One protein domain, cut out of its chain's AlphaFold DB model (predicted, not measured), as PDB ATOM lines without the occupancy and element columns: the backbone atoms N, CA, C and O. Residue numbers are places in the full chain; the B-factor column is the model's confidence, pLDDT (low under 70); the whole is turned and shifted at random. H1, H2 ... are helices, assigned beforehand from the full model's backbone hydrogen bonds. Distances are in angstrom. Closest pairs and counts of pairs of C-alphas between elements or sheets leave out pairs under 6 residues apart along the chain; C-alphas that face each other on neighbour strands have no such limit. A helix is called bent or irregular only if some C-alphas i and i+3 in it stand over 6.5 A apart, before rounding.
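AT A GLANCE: This is residues 178 to 295 of the 1109 residues of the protein "Ntox4 domain-containing protein" of Amycolatopsis sp. Hca4 (UniProt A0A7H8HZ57). A long helix, H2, is crossed over part of its length by H1 in an X, and the last part of H2 meets a loose head of four shorter helices. In that head H4 sits in the middle with H3 and H6 packed on it, while H5 lies at the end of the domain away from H1. The 118 printed residues include six named helices, H1 to H6 in order along the chain, and no named strand, and the class is all helix. The whole is loose, with a radius of gyration of the C-alphas of 17.5 A, and its outline is a rod of 57 by 26 by 26 A.

HOW THE PARTS SIT: H1, residues 181 to 199, touches H2, residues 209 to 233, at a steep tilt of 55 degrees, opposite ways. H1 touches H2 with residues 187 to 195 alone, and H2 touches H1 with residues 217 to 225 alone; the closest C-alphas of the two are those of Ala 191 and Arg 222, 5.1 A apart. Residues 225 to 232 of H2 touch residues 257 to 261 of H4, residues 257 to 268, the same way at a tilt of 36 degrees, only just steep; the closest C-alphas, of Glu 228 and Tyr 257, are 6.1 A apart. H4 is the hub, touching three helices. H3, residues 237 to 243, touches H4 at a steep tilt of 59 degrees, with the C-alphas of Ile 239 and Ala 264 closest at 6.3 A. H6, residues 289 to 295, touches residues 259 to 263 of H4 at a shallow tilt of 25 degrees, the same way, with the C-alphas of Leu 263 and Glu 293 closest at 6.3 A. H5, residues 272 to 281, touches no helix but is near H3. H5 is only just irregular, with C-alphas 276 and 279 6.7 A apart. H1 is apart from H3, H4, H5 and H6. In H1, H2, H3, H4 and H6 every O i to N i+4 pair is within hydrogen-bond range; in H5 it is 3 of 6.

IN THESE COORDINATES: H1 starts at C-alpha 181, (-22.298, 33.329, 116.174), and is 26.3 A long. H2 runs 36.3 A, from C-alpha 209 at (5.028, 22.625, 108.781) to C-alpha 233. H3 has 7 residues, H4 is 16.3 A long and H5 14.8 A. H6, 7 residues, ends at C-alpha 295, (-13.570, 65.633, 107.905).

THE WHOLE: The C-alphas of Gly 208 and Ala 280 are the two farthest apart, at 57.8 A. The printed part has no cut. The link from H3 to H4, residues 244 to 256, is long. The mean pLDDT of the printed part is 79.0, and residues 245 to 251, 272 to 273, 276 to 277 and 279 to 286 are under 70.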
ATOM      1  N   VAL A 178     -17.605  34.142 124.180       84.25
ATOM      2  CA  VAL A 178     -18.675  35.055 124.624       84.25
ATOM      3  C   VAL A 178     -19.356  35.774 123.444       84.25
ATOM      4  O   VAL A 178     -20.450  36.316 123.594       84.25
ATOM      5  N   LEU A 179     -18.755  35.763 122.248       83.88
ATOM      6  CA  LEU A 179     -19.330  36.386 121.055       83.88
ATOM      7  C   LEU A 179     -20.484  35.572 120.451       83.88
ATOM      8  O   LEU A 179     -20.405  34.351 120.279       83.88
ATOM      9  N   GLY A 180     -21.532  36.277 120.011       85.50
ATOM     10  CA  GLY A 180     -22.602  35.682 119.207       85.50
ATOM     11  C   GLY A 180     -22.058  35.055 117.915       85.50
ATOM     12  O   GLY A 180     -21.006  35.458 117.419       85.50
ATOM     13  N   ALA A 181     -22.758  34.058 117.364       83.00
ATOM     14  CA  ALA A 181     -22.298  33.329 116.174       83.00
ATOM     15  C   ALA A 181     -21.976  34.267 114.992       83.00
ATOM     16  O   ALA A 181     -20.872  34.209 114.465       83.00
ATOM     17  N   GLY A 182     -22.863  35.221 114.682       83.50
ATOM     18  CA  GLY A 182     -22.629  36.193 113.605       83.50
ATOM     19  C   GLY A 182     -21.389  37.074 113.816       83.50
ATOM     20  O   GLY A 182     -20.609  37.266 112.892       83.50
ATOM     21  N   GLN A 183     -21.136  37.534 115.045       83.69
ATOM     22  CA  GLN A 183     -19.958  38.357 115.362       83.69
ATOM     23  C   GLN A 183     -18.649  37.561 115.271       83.69
ATOM     24  O   GLN A 183     -17.622  38.096 114.856       83.69
ATOM     25  N   ARG A 184     -18.673  36.276 115.652       89.25
ATOM     26  CA  ARG A 184     -17.525  35.377 115.465       89.25
ATOM     27  C   ARG A 184     -17.228  35.159 113.990       89.25
ATOM     28  O   ARG A 184     -16.060  35.180 113.610       89.25
ATOM     29  N   ASP A 185     -18.262  34.967 113.180       89.56
ATOM     30  CA  ASP A 185     -18.114  34.736 111.746       89.56
ATOM     31  C   ASP A 185     -17.563  35.976 111.037       89.56
ATOM     32  O   ASP A 185     -16.616  35.855 110.265       89.56
ATOM     33  N   GLU A 186     -18.058  37.173 111.364       88.94
ATOM     34  CA  GLU A 186     -17.523  38.442 110.847       88.94
ATOM     35  C   GLU A 186     -16.052  38.653 111.229       88.94
ATOM     36  O   GLU A 186     -15.233  39.024 110.387       88.94
ATOM     37  N   LEU A 187     -15.692  38.380 112.488       91.81
ATOM     38  CA  LEU A 187     -14.319  38.526 112.972       91.81
ATOM     39  C   LEU A 187     -13.380  37.515 112.303       91.81
ATOM     40  O   LEU A 187     -12.284  37.879 111.878       91.81
ATOM     41  N   ASN A 188     -13.804  36.258 112.162       91.56
ATOM     42  CA  ASN A 188     -13.027  35.227 111.474       91.56
ATOM     43  C   ASN A 188     -12.905  35.506 109.970       91.56
ATOM     44  O   ASN A 188     -11.837  35.285 109.403       91.56
ATOM     45  N   ALA A 189     -13.963  36.006 109.326       91.25
ATOM     46  CA  ALA A 189     -13.940  36.396 107.919       91.25
ATOM     47  C   ALA A 189     -12.978  37.567 107.679       91.25
ATOM     48  O   ALA A 189     -12.222  37.558 106.709       91.25
ATOM     49  N   GLU A 190     -12.947  38.543 108.588       92.94
ATOM     50  CA  GLU A 190     -11.980  39.637 108.543       92.94
ATOM     51  C   GLU A 190     -10.548  39.155 108.802       92.94
ATOM     52  O   GLU A 190      -9.629  39.553 108.083       92.94
ATOM     53  N   ALA A 191     -10.349  38.261 109.776       90.31
ATOM     54  CA  ALA A 191      -9.052  37.642 110.027       90.31
ATOM     55  C   ALA A 191      -8.555  36.893 108.783       90.31
ATOM     56  O   ALA A 191      -7.404  37.051 108.388       90.31
ATOM     57  N   ASP A 192      -9.438  36.144 108.116       89.94
ATOM     58  CA  ASP A 192      -9.141  35.446 106.866       89.94
ATOM     59  C   ASP A 192      -8.842  36.429 105.722       89.94
ATOM     60  O   ASP A 192      -7.878  36.243 104.981       89.94
ATOM     61  N   ARG A 193      -9.582  37.537 105.612       89.56
ATOM     62  CA  ARG A 193      -9.300  38.601 104.636       89.56
ATOM     63  C   ARG A 193      -7.910  39.205 104.844       89.56
ATOM     64  O   ARG A 193      -7.130  39.244 103.890       89.56
ATOM     65  N   ARG A 194      -7.585  39.649 106.067       86.06
ATOM     66  CA  ARG A 194      -6.271  40.227 106.420       86.06
ATOM     67  C   ARG A 194      -5.155  39.195 106.236       86.06
ATOM     68  O   ARG A 194      -4.122  39.519 105.658       86.06
ATOM     69  N   PHE A 195      -5.386  37.944 106.632       86.38
ATOM     70  CA  PHE A 195      -4.468  36.823 106.428       86.38
ATOM     71  C   PHE A 195      -4.155  36.588 104.948       86.38
ATOM     72  O   PHE A 195      -2.988  36.524 104.561       86.38
ATOM     73  N   ARG A 196      -5.179  36.472 104.098       84.06
ATOM     74  CA  ARG A 196      -5.007  36.206 102.662       84.06
ATOM     75  C   ARG A 196      -4.377  37.380 101.940       84.06
ATOM     76  O   ARG A 196      -3.536  37.166 101.071       84.06
ATOM     77  N   ALA A 197      -4.751  38.602 102.318       78.38
ATOM     78  CA  ALA A 197      -4.082  39.803 101.849       78.38
ATOM     79  C   ALA A 197      -2.589  39.735 102.211       78.38
ATOM     80  O   ALA A 197      -1.739  39.796 101.329       78.38
ATOM     81  N   ALA A 198      -2.262  39.511 103.481       70.81
ATOM     82  CA  ALA A 198      -0.886  39.543 103.962       70.81
ATOM     83  C   ALA A 198      -0.025  38.338 103.555       70.81
ATOM     84  O   ALA A 198       1.186  38.427 103.668       70.81
ATOM     85  N   THR A 199      -0.591  37.212 103.107       74.31
ATOM     86  CA  THR A 199       0.184  35.997 102.753       74.31
ATOM     87  C   THR A 199       0.094  35.615 101.276       74.31
ATOM     88  O   THR A 199       0.887  34.807 100.787       74.31
ATOM     89  N   GLY A 200      -0.895  36.145 100.549       73.00
ATOM     90  CA  GLY A 200      -1.213  35.738  99.181       73.00
ATOM     91  C   GLY A 200      -1.753  34.304  99.060       73.00
ATOM     92  O   GLY A 200      -1.921  33.816  97.937       73.00
ATOM     93  N   ARG A 201      -2.015  33.608 100.180       77.06
ATOM     94  CA  ARG A 201      -2.477  32.215 100.190       77.06
ATOM     95  C   ARG A 201      -3.957  32.126  99.826       77.06
ATOM     96  O   ARG A 201      -4.799  32.842 100.358       77.06
ATOM     97  N   THR A 202      -4.281  31.196  98.935       74.06
ATOM     98  CA  THR A 202      -5.656  30.833  98.575       74.06
ATOM     99  C   THR A 202      -5.917  29.360  98.908       74.06
ATOM    100  O   THR A 202      -5.018  28.528  98.769       74.06
ATOM    101  N   GLY A 203      -7.136  29.040  99.355       76.31
ATOM    102  CA  GLY A 203      -7.546  27.682  99.753       76.31
ATOM    103  C   GLY A 203      -7.347  27.374 101.244       76.31
ATOM    104  O   GLY A 203      -6.890  28.228 101.998       76.31
ATOM    105  N   GLN A 204      -7.730  26.167 101.671       78.19
ATOM    106  CA  GLN A 204      -7.552  25.707 103.056       78.19
ATOM    107  C   GLN A 204      -6.080  25.382 103.353       78.19
ATOM    108  O   GLN A 204      -5.350  24.910 102.478       78.19
ATOM    109  N   LEU A 205      -5.662  25.632 104.596       80.62
ATOM    110  CA  LEU A 205      -4.351  25.230 105.109       80.62
ATOM    111  C   LEU A 205      -4.344  23.716 105.378       80.62
ATOM    112  O   LEU A 205      -5.310  23.179 105.921       80.62
ATOM    113  N   GLY A 206      -3.274  23.028 104.978       77.12
ATOM    114  CA  GLY A 206      -3.047  21.613 105.262       77.12
ATOM    115  C   GLY A 206      -2.373  21.373 106.620       77.12
ATOM    116  O   GLY A 206      -2.425  22.199 107.526       77.12
ATOM    117  N   SER A 207      -1.730  20.211 106.779       77.00
ATOM    118  CA  SER A 207      -1.089  19.777 108.038       77.00
ATOM    119  C   SER A 207       0.448  19.868 108.039       77.00
ATOM    120  O   SER A 207       1.100  19.483 109.026       77.00
ATOM    121  N   GLY A 208       1.030  20.374 106.946       77.94
ATOM    122  CA  GLY A 208       2.472  20.569 106.780       77.94
ATOM    123  C   GLY A 208       3.040  21.635 107.720       77.94
ATOM    124  O   GLY A 208       2.303  22.425 108.302       77.94
ATOM    125  N   GLN A 209       4.364  21.666 107.886       71.62
ATOM    126  CA  GLN A 209       5.028  22.625 108.781       71.62
ATOM    127  C   GLN A 209       4.766  24.088 108.375       71.62
ATOM    128  O   GLN A 209       4.401  24.890 109.230       71.62
ATOM    129  N   GLU A 210       4.856  24.398 107.077       71.94
ATOM    130  CA  GLU A 210       4.500  25.707 106.500       71.94
ATOM    131  C   GLU A 210       3.048  26.093 106.831       71.94
ATOM    132  O   GLU A 210       2.783  27.195 107.309       71.94
ATOM    133  N   ASP A 211       2.103  25.163 106.672       78.12
ATOM    134  CA  ASP A 211       0.691  25.417 106.964       78.12
ATOM    135  C   ASP A 211       0.420  25.612 108.469       78.12
ATOM    136  O   ASP A 211      -0.454  26.397 108.835       78.12
ATOM    137  N   ARG A 212       1.189  24.970 109.364       76.56
ATOM    138  CA  ARG A 212       1.097  25.207 110.821       76.56
ATOM    139  C   ARG A 212       1.596  26.594 111.218       76.56
ATOM    140  O   ARG A 212       1.032  27.207 112.124       76.56
ATOM    141  N   GLU A 213       2.650  27.083 110.573       74.12
ATOM    142  CA  GLU A 213       3.167  28.438 110.792       74.12
ATOM    143  C   GLU A 213       2.168  29.487 110.289       74.12
ATOM    144  O   GLU A 213       1.859  30.439 111.008       74.12
ATOM    145  N   LEU A 214       1.568  29.255 109.119       78.12
ATOM    146  CA  LEU A 214       0.498  30.093 108.576       78.12
ATOM    147  C   LEU A 214      -0.772  30.061 109.439       78.12
ATOM    148  O   LEU A 214      -1.393  31.103 109.648       78.12
ATOM    149  N   ALA A 215      -1.137  28.908 110.005       81.38
ATOM    150  CA  ALA A 215      -2.258  28.809 110.938       81.38
ATOM    151  C   ALA A 215      -2.001  29.620 112.219       81.38
ATOM    152  O   ALA A 215      -2.893  30.314 112.706       81.38
ATOM    153  N   ALA A 216      -0.770  29.593 112.741       77.75
ATOM    154  CA  ALA A 216      -0.383  30.419 113.884       77.75
ATOM    155  C   ALA A 216      -0.429  31.921 113.556       77.75
ATOM    156  O   ALA A 216      -0.839  32.718 114.397       77.75
ATOM    157  N   TYR A 217      -0.053  32.304 112.336       77.75
ATOM    158  CA  TYR A 217      -0.161  33.680 111.858       77.75
ATOM    159  C   TYR A 217      -1.627  34.133 111.747       77.75
ATOM    160  O   TYR A 217      -1.975  35.194 112.259       77.75
ATOM    161  N   TRP A 218      -2.513  33.305 111.180       86.75
ATOM    162  CA  TRP A 218      -3.956  33.584 111.140       86.75
ATOM    163  C   TRP A 218      -4.541  33.798 112.546       86.75
ATOM    164  O   TRP A 218      -5.292  34.748 112.770       86.75
ATOM    165  N   LEU A 219      -4.145  32.964 113.518       84.44
ATOM    166  CA  LEU A 219      -4.532  33.143 114.921       84.44
ATOM    167  C   LEU A 219      -4.028  34.477 115.491       84.44
ATOM    168  O   LEU A 219      -4.785  35.153 116.180       84.44
ATOM    169  N   GLY A 220      -2.803  34.892 115.157       78.94
ATOM    170  CA  GLY A 220      -2.261  36.198 115.543       78.94
ATOM    171  C   GLY A 220      -3.068  37.379 114.991       78.94
ATOM    172  O   GLY A 220      -3.363  38.315 115.729       78.94
ATOM    173  N   VAL A 221      -3.496  37.308 113.728       83.44
ATOM    174  CA  VAL A 221      -4.368  38.326 113.108       83.44
ATOM    175  C   VAL A 221      -5.732  38.385 113.809       83.44
ATOM    176  O   VAL A 221      -6.260  39.465 114.078       83.44
ATOM    177  N   ARG A 222      -6.303  37.227 114.153       89.81
ATOM    178  CA  ARG A 222      -7.557  37.145 114.918       89.81
ATOM    179  C   ARG A 222      -7.409  37.737 116.324       89.81
ATOM    180  O   ARG A 222      -8.287  38.464 116.786       89.81
ATOM    181  N   ASP A 223      -6.302  37.436 116.993       83.81
ATOM    182  CA  ASP A 223      -5.976  37.958 118.320       83.81
ATOM    183  C   ASP A 223      -5.816  39.486 118.303       83.81
ATOM    184  O   ASP A 223      -6.255  40.167 119.234       83.81
ATOM    185  N   GLU A 224      -5.240  40.036 117.234       82.94
ATOM    186  CA  GLU A 224      -5.159  41.478 117.022       82.94
ATOM    187  C   GLU A 224      -6.545  42.114 116.859       82.94
ATOM    188  O   GLU A 224      -6.829  43.097 117.536       82.94
ATOM    189  N   LEU A 225      -7.443  41.526 116.063       88.44
ATOM    190  CA  LEU A 225      -8.828  42.008 115.931       88.44
ATOM    191  C   LEU A 225      -9.577  42.000 117.273       88.44
ATOM    192  O   LEU A 225     -10.311  42.937 117.588       88.44
ATOM    193  N   LEU A 226      -9.372  40.966 118.095       87.81
ATOM    194  CA  LEU A 226      -9.936  40.896 119.448       87.81
ATOM    195  C   LEU A 226      -9.336  41.952 120.387       87.81
ATOM    196  O   LEU A 226     -10.021  42.437 121.290       87.81
ATOM    197  N   ARG A 227      -8.062  42.312 120.209       85.00
ATOM    198  CA  ARG A 227      -7.435  43.431 120.925       85.00
ATOM    199  C   ARG A 227      -8.027  44.765 120.473       85.00
ATOM    200  O   ARG A 227      -8.461  45.523 121.333       85.00
ATOM    201  N   GLU A 228      -8.087  45.024 119.167       86.94
ATOM    202  CA  GLU A 228      -8.657  46.258 118.612       86.94
ATOM    203  C   GLU A 228     -10.097  46.460 119.112       86.94
ATOM    204  O   GLU A 228     -10.452  47.542 119.570       86.94
ATOM    205  N   ARG A 229     -10.905  45.391 119.131       88.12
ATOM    206  CA  ARG A 229     -12.257  45.424 119.698       88.12
ATOM    207  C   ARG A 229     -12.275  45.828 121.170       88.12
ATOM    208  O   ARG A 229     -13.037  46.710 121.541       88.12
ATOM    209  N   ARG A 230     -11.430  45.211 122.003       86.00
ATOM    210  CA  ARG A 230     -11.335  45.560 123.431       86.00
ATOM    211  C   ARG A 230     -10.929  47.016 123.636       86.00
ATOM    212  O   ARG A 230     -11.436  47.656 124.549       86.00
ATOM    213  N   GLU A 231     -10.040  47.540 122.798       83.56
ATOM    214  CA  GLU A 231      -9.642  48.950 122.838       83.56
ATOM    215  C   GLU A 231     -10.794  49.881 122.444       83.56
ATOM    216  O   GLU A 231     -10.958  50.923 123.071       83.56
ATOM    217  N   ILE A 232     -11.626  49.485 121.474       85.69
ATOM    218  CA  ILE A 232     -12.850  50.211 121.100       85.69
ATOM    219  C   ILE A 232     -13.873  50.191 122.244       85.69
ATOM    220  O   ILE A 232     -14.428  51.234 122.592       85.69
ATOM    221  N   ASP A 233     -14.090  49.029 122.860       83.19
ATOM    222  CA  ASP A 233     -15.014  48.863 123.986       83.19
ATOM    223  C   ASP A 233     -14.562  49.670 125.220       83.19
ATOM    224  O   ASP A 233     -15.392  50.167 125.984       83.19
ATOM    225  N   ALA A 234     -13.245  49.842 125.388       85.38
ATOM    226  CA  ALA A 234     -12.616  50.604 126.466       85.38
ATOM    227  C   ALA A 234     -12.433  52.104 126.162       85.38
ATOM    228  O   ALA A 234     -11.822  52.818 126.963       85.38
ATOM    229  N   LEU A 235     -12.934  52.609 125.027       83.75
ATOM    230  CA  LEU A 235     -12.824  54.031 124.702       83.75
ATOM    231  C   LEU A 235     -13.501  54.906 125.771       83.75
ATOM    232  O   LEU A 235     -14.572  54.549 126.272       83.75
ATOM    233  N   PRO A 236     -12.941  56.096 126.078       85.31
ATOM    234  CA  PRO A 236     -13.582  57.040 126.984       85.31
ATOM    235  C   PRO A 236     -15.020  57.333 126.532       85.31
ATOM    236  O   PRO A 236     -15.209  57.588 125.335       85.31
ATOM    237  N   PRO A 237     -16.013  57.383 127.447       82.38
ATOM    238  CA  PRO A 237     -17.416  57.597 127.086       82.38
ATOM    239  C   PRO A 237     -17.614  58.781 126.136       82.38
ATOM    240  O   PRO A 237     -18.239  58.628 125.100       82.38
ATOM    241  N   ARG A 238     -16.935  59.914 126.373       80.56
ATOM    242  CA  ARG A 238     -17.001  61.099 125.493       80.56
ATOM    243  C   ARG A 238     -16.620  60.832 124.028       80.56
ATOM    244  O   ARG A 238     -17.193  61.436 123.130       80.56
ATOM    245  N   ILE A 239     -15.640  59.961 123.782       84.62
ATOM    246  CA  ILE A 239     -15.162  59.627 122.431       84.62
ATOM    247  C   ILE A 239     -16.050  58.551 121.823       84.62
ATOM    248  O   ILE A 239     -16.413  58.638 120.654       84.62
ATOM    249  N   ARG A 240     -16.434  57.561 122.630       84.06
ATOM    250  CA  ARG A 240     -17.344  56.492 122.226       84.06
ATOM    251  C   ARG A 240     -18.702  57.058 121.809       84.06
ATOM    252  O   ARG A 240     -19.158  56.780 120.709       84.06
ATOM    253  N   ASP A 241     -19.295  57.913 122.633       79.25
ATOM    254  CA  ASP A 241     -20.602  58.520 122.383       79.25
ATOM    255  C   ASP A 241     -20.563  59.459 121.167       79.25
ATOM    256  O   ASP A 241     -21.553  59.592 120.456       79.25
ATOM    257  N   PHE A 242     -19.412  60.076 120.877       80.31
ATOM    258  CA  PHE A 242     -19.207  60.878 119.669       80.31
ATOM    259  C   PHE A 242     -19.030  60.022 118.401       80.31
ATOM    260  O   PHE A 242     -19.525  60.376 117.334       80.31
ATOM    261  N   LEU A 243     -18.305  58.902 118.488       79.88
ATOM    262  CA  LEU A 243     -18.070  58.007 117.348       79.88
ATOM    263  C   LEU A 243     -19.293  57.146 117.010       79.88
ATOM    264  O   LEU A 243     -19.497  56.822 115.840       79.88
ATOM    265  N   PHE A 244     -20.092  56.800 118.020       80.12
ATOM    266  CA  PHE A 244     -21.213  55.861 117.941       80.12
ATOM    267  C   PHE A 244     -22.543  56.481 118.392       80.12
ATOM    268  O   PHE A 244     -23.393  55.781 118.935       80.12
ATOM    269  N   THR A 245     -22.716  57.794 118.209       67.19
ATOM    270  CA  THR A 245     -23.913  58.535 118.640       67.19
ATOM    271  C   THR A 245     -25.206  57.860 118.166       67.19
ATOM    272  O   THR A 245     -25.263  57.339 117.052       67.19
ATOM    273  N   GLU A 246     -26.262  57.889 118.986       44.41
ATOM    274  CA  GLU A 246     -27.588  57.365 118.629       44.41
ATOM    275  C   GLU A 246     -28.089  58.011 117.320       44.41
ATOM    276  O   GLU A 246     -28.229  59.229 117.231       44.41
ATOM    277  N   GLY A 247     -28.301  57.198 116.277       48.88
ATOM    278  CA  GLY A 247     -28.662  57.660 114.928       48.88
ATOM    279  C   GLY A 247     -27.490  57.838 113.950       48.88
ATOM    280  O   GLY A 247     -27.720  58.157 112.782       48.88
ATOM    281  N   ALA A 248     -26.241  57.596 114.365       54.78
ATOM    282  CA  ALA A 248     -25.107  57.570 113.448       54.78
ATOM    283  C   ALA A 248     -25.287  56.427 112.424       54.78
ATOM    284  O   ALA A 248     -25.459  55.272 112.813       54.78
ATOM    285  N   PRO A 249     -25.186  56.691 111.108       53.97
ATOM    286  CA  PRO A 249     -25.393  55.665 110.083       53.97
ATOM    287  C   PRO A 249     -24.227  54.655 109.997       53.97
ATOM    288  O   PRO A 249     -24.210  53.794 109.122       53.97
ATOM    289  N   ARG A 250     -23.221  54.781 110.874       66.69
ATOM    290  CA  ARG A 250     -21.965  54.025 110.870       66.69
ATOM    291  C   ARG A 250     -22.003  52.929 111.930       66.69
ATOM    292  O   ARG A 250     -21.868  53.212 113.115       66.69
ATOM    293  N   ALA A 251     -22.123  51.679 111.495       68.00
ATOM    294  CA  ALA A 251     -21.768  50.529 112.320       68.00
ATOM    295  C   ALA A 251     -20.262  50.256 112.165       68.00
ATOM    296  O   ALA A 251     -19.745  50.308 111.049       68.00
ATOM    297  N   ALA A 252     -19.548  49.992 113.261       76.00
ATOM    298  CA  ALA A 252     -18.155  49.553 113.194       76.00
ATOM    299  C   ALA A 252     -18.091  48.025 113.162       76.00
ATOM    300  O   ALA A 252     -18.391  47.369 114.161       76.00
ATOM    301  N   GLY A 253     -17.686  47.469 112.020       86.12
ATOM    302  CA  GLY A 253     -17.348  46.053 111.904       86.12
ATOM    303  C   GLY A 253     -15.852  45.799 112.133       86.12
ATOM    304  O   GLY A 253     -15.062  46.747 112.180       86.12
ATOM    305  N   PRO A 254     -15.417  44.528 112.200       89.50
ATOM    306  CA  PRO A 254     -13.998  44.169 112.321       89.50
ATOM    307  C   PRO A 254     -13.085  44.789 111.244       89.50
ATOM    308  O   PRO A 254     -11.911  45.073 111.490       89.50
ATOM    309  N   ALA A 255     -13.626  45.047 110.051       87.44
ATOM    310  CA  ALA A 255     -12.916  45.723 108.966       87.44
ATOM    311  C   ALA A 255     -12.581  47.197 109.275       87.44
ATOM    312  O   ALA A 255     -11.631  47.731 108.702       87.44
ATOM    313  N   ASP A 256     -13.336  47.834 110.174       87.19
ATOM    314  CA  ASP A 256     -13.254  49.265 110.476       87.19
ATOM    315  C   ASP A 256     -12.479  49.564 111.761       87.19
ATOM    316  O   ASP A 256     -12.123  50.716 112.008       87.19
ATOM    317  N   TYR A 257     -12.194  48.550 112.585       89.88
ATOM    318  CA  TYR A 257     -11.628  48.730 113.923       89.88
ATOM    319  C   TYR A 257     -10.359  49.593 113.946       89.88
ATOM    320  O   TYR A 257     -10.259  50.538 114.729       89.88
ATOM    321  N   ALA A 258      -9.429  49.354 113.022       84.25
ATOM    322  CA  ALA A 258      -8.221  50.164 112.904       84.25
ATOM    323  C   ALA A 258      -8.517  51.639 112.559       84.25
ATOM    324  O   ALA A 258      -7.833  52.539 113.046       84.25
ATOM    325  N   ALA A 259      -9.528  51.911 111.726       84.75
ATOM    326  CA  ALA A 259      -9.929  53.277 111.384       84.75
ATOM    327  C   ALA A 259     -10.595  53.983 112.572       84.75
ATOM    328  O   ALA A 259     -10.255  55.128 112.872       84.75
ATOM    329  N   VAL A 260     -11.472  53.277 113.290       87.50
ATOM    330  CA  VAL A 260     -12.125  53.762 114.514       87.50
ATOM    331  C   VAL A 260     -11.091  54.143 115.570       87.50
ATOM    332  O   VAL A 260     -11.176  55.231 116.132       87.50
ATOM    333  N   LEU A 261     -10.086  53.298 115.816       86.19
ATOM    334  CA  LEU A 261      -9.050  53.577 116.815       86.19
ATOM    335  C   LEU A 261      -8.164  54.771 116.434       86.19
ATOM    336  O   LEU A 261      -7.868  55.609 117.288       86.19
ATOM    337  N   ARG A 262      -7.790  54.917 115.153       87.56
ATOM    338  CA  ARG A 262      -7.071  56.117 114.679       87.56
ATOM    339  C   ARG A 262      -7.894  57.388 114.879       87.56
ATOM    340  O   ARG A 262      -7.373  58.387 115.372       87.56
ATOM    341  N   LEU A 263      -9.178  57.344 114.532       86.06
ATOM    342  CA  LEU A 263     -10.123  58.434 114.767       86.06
ATOM    343  C   LEU A 263     -10.265  58.755 116.257       86.06
ATOM    344  O   LEU A 263     -10.196  59.919 116.637       86.06
ATOM    345  N   ALA A 264     -10.406  57.741 117.107       85.81
ATOM    346  CA  ALA A 264     -10.509  57.919 118.549       85.81
ATOM    347  C   ALA A 264      -9.265  58.612 119.122       85.81
ATOM    348  O   ALA A 264      -9.389  59.536 119.925       85.81
ATOM    349  N   HIS A 265      -8.075  58.228 118.653       85.62
ATOM    350  CA  HIS A 265      -6.824  58.871 119.038       85.62
ATOM    351  C   HIS A 265      -6.767  60.344 118.602       85.62
ATOM    352  O   HIS A 265      -6.427  61.213 119.403       85.62
ATOM    353  N   LYS A 266      -7.173  60.645 117.361       86.19
ATOM    354  CA  LYS A 266      -7.281  62.020 116.843       86.19
ATOM    355  C   LYS A 266      -8.227  62.881 117.690       86.19
ATOM    356  O   LYS A 266      -7.888  64.005 118.054       86.19
ATOM    357  N   LEU A 267      -9.394  62.343 118.040       83.88
ATOM    358  CA  LEU A 267     -10.416  63.043 118.821       83.88
ATOM    359  C   LEU A 267     -10.038  63.202 120.299       83.88
ATOM    360  O   LEU A 267     -10.447  64.172 120.931       83.88
ATOM    361  N   ALA A 268      -9.222  62.301 120.855       81.62
ATOM    362  CA  ALA A 268      -8.755  62.400 122.237       81.62
ATOM    363  C   ALA A 268      -7.947  63.686 122.510       81.62
ATOM    364  O   ALA A 268      -7.953  64.171 123.645       81.62
ATOM    365  N   GLY A 269      -7.313  64.262 121.479       77.62
ATOM    366  CA  GLY A 269      -6.577  65.534 121.542       77.62
ATOM    367  C   GLY A 269      -7.451  66.800 121.593       77.62
ATOM    368  O   GLY A 269      -6.920  67.909 121.735       77.62
ATOM    369  N   LEU A 270      -8.776  66.657 121.482       74.06
ATOM    370  CA  LEU A 270      -9.736  67.754 121.595       74.06
ATOM    371  C   LEU A 270     -10.228  67.932 123.042       74.06
ATOM    372  O   LEU A 270     -10.443  66.971 123.793       74.06
ATOM    373  N   THR A 271     -10.426  69.191 123.432       73.69
ATOM    374  CA  THR A 271     -11.188  69.553 124.635       73.69
ATOM    375  C   THR A 271     -12.672  69.260 124.424       73.69
ATOM    376  O   THR A 271     -13.131  69.125 123.293       73.69
ATOM    377  N   ASP A 272     -13.450  69.194 125.504       64.88
ATOM    378  CA  ASP A 272     -14.882  68.888 125.399       64.88
ATOM    379  C   ASP A 272     -15.649  69.977 124.634       64.88
ATOM    380  O   ASP A 272     -16.568  69.663 123.883       64.88
ATOM    381  N   ALA A 273     -15.221  71.241 124.744       58.19
ATOM    382  CA  ALA A 273     -15.769  72.341 123.954       58.19
ATOM    383  C   ALA A 273     -15.451  72.176 122.460       58.19
ATOM    384  O   ALA A 273     -16.339  72.278 121.621       58.19
ATOM    385  N   GLU A 274     -14.204  71.851 122.109       70.06
ATOM    386  CA  GLU A 274     -13.837  71.630 120.707       70.06
ATOM    387  C   GLU A 274     -14.509  70.371 120.140       70.06
ATOM    388  O   GLU A 274     -14.927  70.372 118.987       70.06
ATOM    389  N   LEU A 275     -14.674  69.308 120.924       73.69
ATOM    390  CA  LEU A 275     -15.381  68.109 120.476       73.69
ATOM    391  C   LEU A 275     -16.881  68.382 120.274       73.69
ATOM    392  O   LEU A 275     -17.439  67.992 119.250       73.69
ATOM    393  N   ALA A 276     -17.515  69.116 121.195       66.62
ATOM    394  CA  ALA A 276     -18.906  69.559 121.072       66.62
ATOM    395  C   ALA A 276     -19.118  70.570 119.932       66.62
ATOM    396  O   ALA A 276     -20.226  70.699 119.419       66.62
ATOM    397  N   GLY A 277     -18.060  71.270 119.514       62.81
ATOM    398  CA  GLY A 277     -18.076  72.170 118.369       62.81
ATOM    399  C   GLY A 277     -18.223  71.466 117.028       62.81
ATOM    400  O   GLY A 277     -18.867  71.997 116.128       62.81
ATOM    401  N   TYR A 278     -17.655  70.265 116.894       73.69
ATOM    402  CA  TYR A 278     -17.562  69.563 115.614       73.69
ATOM    403  C   TYR A 278     -18.912  69.379 114.887       73.69
ATOM    404  O   TYR A 278     -18.969  69.715 113.701       73.69
ATOM    405  N   PRO A 279     -20.008  68.919 115.536       67.62
ATOM    406  CA  PRO A 279     -21.290  68.703 114.860       67.62
ATOM    407  C   PRO A 279     -21.887  69.960 114.221       67.62
ATOM    408  O   PRO A 279     -22.601  69.851 113.234       67.62
ATOM    409  N   ALA A 280     -21.572  71.150 114.736       61.66
ATOM    410  CA  ALA A 280     -22.064  72.412 114.180       61.66
ATOM    411  C   ALA A 280     -21.207  72.966 113.033       61.66
ATOM    412  O   ALA A 280     -21.581  73.949 112.389       61.66
ATOM    413  N   LYS A 281     -20.018  72.390 112.818       63.19
ATOM    414  CA  LYS A 281     -19.060  72.839 111.798       63.19
ATOM    415  C   LYS A 281     -18.958  71.901 110.609       63.19
ATOM    416  O   LYS A 281     -18.291  72.220 109.627       63.19
ATOM    417  N   VAL A 282     -19.558  70.721 110.712       64.56
ATOM    418  CA  VAL A 282     -19.355  69.647 109.754       64.56
ATOM    419  C   VAL A 282     -20.687  69.015 109.375       64.56
ATOM    420  O   VAL A 282     -21.265  68.254 110.142       64.56
ATOM    421  N   ASP A 283     -21.096  69.214 108.123       57.97
ATOM    422  CA  ASP A 283     -22.337  68.662 107.553       57.97
ATOM    423  C   ASP A 283     -22.210  67.177 107.130       57.97
ATOM    424  O   ASP A 283     -22.980  66.656 106.322       57.97
ATOM    425  N   ALA A 284     -21.197  66.456 107.624       52.72
ATOM    426  CA  ALA A 284     -20.852  65.124 107.131       52.72
ATOM    427  C   ALA A 284     -21.681  64.020 107.805       52.72
ATOM    428  O   ALA A 284     -21.235  63.353 108.741       52.72
ATOM    429  N   HIS A 285     -22.872  63.763 107.273       61.06
ATOM    430  CA  HIS A 285     -23.575  62.496 107.484       61.06
ATOM    431  C   HIS A 285     -23.070  61.487 106.448       61.06
ATOM    432  O   HIS A 285     -23.547  61.418 105.319       61.06
ATOM    433  N   THR A 286     -22.028  60.735 106.808       66.94
ATOM    434  CA  THR A 286     -21.442  59.705 105.942       66.94
ATOM    435  C   THR A 286     -21.396  58.360 106.652       66.94
ATOM    436  O   THR A 286     -21.171  58.309 107.859       66.94
ATOM    437  N   THR A 287     -21.611  57.284 105.900       70.31
ATOM    438  CA  THR A 287     -21.371  55.895 106.317       70.31
ATOM    439  C   THR A 287     -19.905  55.481 106.145       70.31
ATOM    440  O   THR A 287     -19.501  54.442 106.650       70.31
ATOM    441  N   ASP A 288     -19.096  56.285 105.446       78.81
ATOM    442  CA  ASP A 288     -17.710  55.978 105.090       78.81
ATOM    443  C   ASP A 288     -16.738  56.539 106.143       78.81
ATOM    444  O   ASP A 288     -16.568  57.757 106.282       78.81
ATOM    445  N   TRP A 289     -16.064  55.637 106.866       82.19
ATOM    446  CA  TRP A 289     -15.073  55.973 107.891       82.19
ATOM    447  C   TRP A 289     -13.920  56.836 107.369       82.19
ATOM    448  O   TRP A 289     -13.450  57.716 108.089       82.19
ATOM    449  N   ARG A 290     -13.496  56.665 106.111       82.62
ATOM    450  CA  ARG A 290     -12.411  57.453 105.507       82.62
ATOM    451  C   ARG A 290     -12.855  58.882 105.212       82.62
ATOM    452  O   ARG A 290     -12.095  59.823 105.439       82.62
ATOM    453  N   ARG A 291     -14.084  59.066 104.717       81.31
ATOM    454  CA  ARG A 291     -14.659  60.411 104.518       81.31
ATOM    455  C   ARG A 291     -14.860  61.127 105.847       81.31
ATOM    456  O   ARG A 291     -14.604  62.327 105.930       81.31
ATOM    457  N   PHE A 292     -15.280  60.397 106.878       83.75
ATOM    458  CA  PHE A 292     -15.396  60.946 108.222       83.75
ATOM    459  C   PHE A 292     -14.031  61.357 108.790       83.75
ATOM    460  O   PHE A 292     -13.891  62.484 109.257       83.75
ATOM    461  N   GLU A 293     -13.012  60.504 108.663       85.25
ATOM    462  CA  GLU A 293     -11.637  60.803 109.083       85.25
ATOM    463  C   GLU A 293     -11.080  62.058 108.402       85.25
ATOM    464  O   GLU A 293     -10.610  62.963 109.088       85.25
ATOM    465  N   ALA A 294     -11.244  62.196 107.083       83.88
ATOM    466  CA  ALA A 294     -10.841  63.409 106.365       83.88
ATOM    467  C   ALA A 294     -11.584  64.672 106.844       83.88
ATOM    468  O   ALA A 294     -11.070  65.790 106.756       83.88
ATOM    469  N   SER A 295     -12.812  64.521 107.340       84.06
ATOM    470  CA  SER A 295     -13.570  65.633 107.905       84.06
ATOM    471  C   SER A 295     -13.068  66.037 109.291       84.06
ATOM    472  O   SER A 295     -12.906  67.229 109.552       84.06
TER     473      SER A 295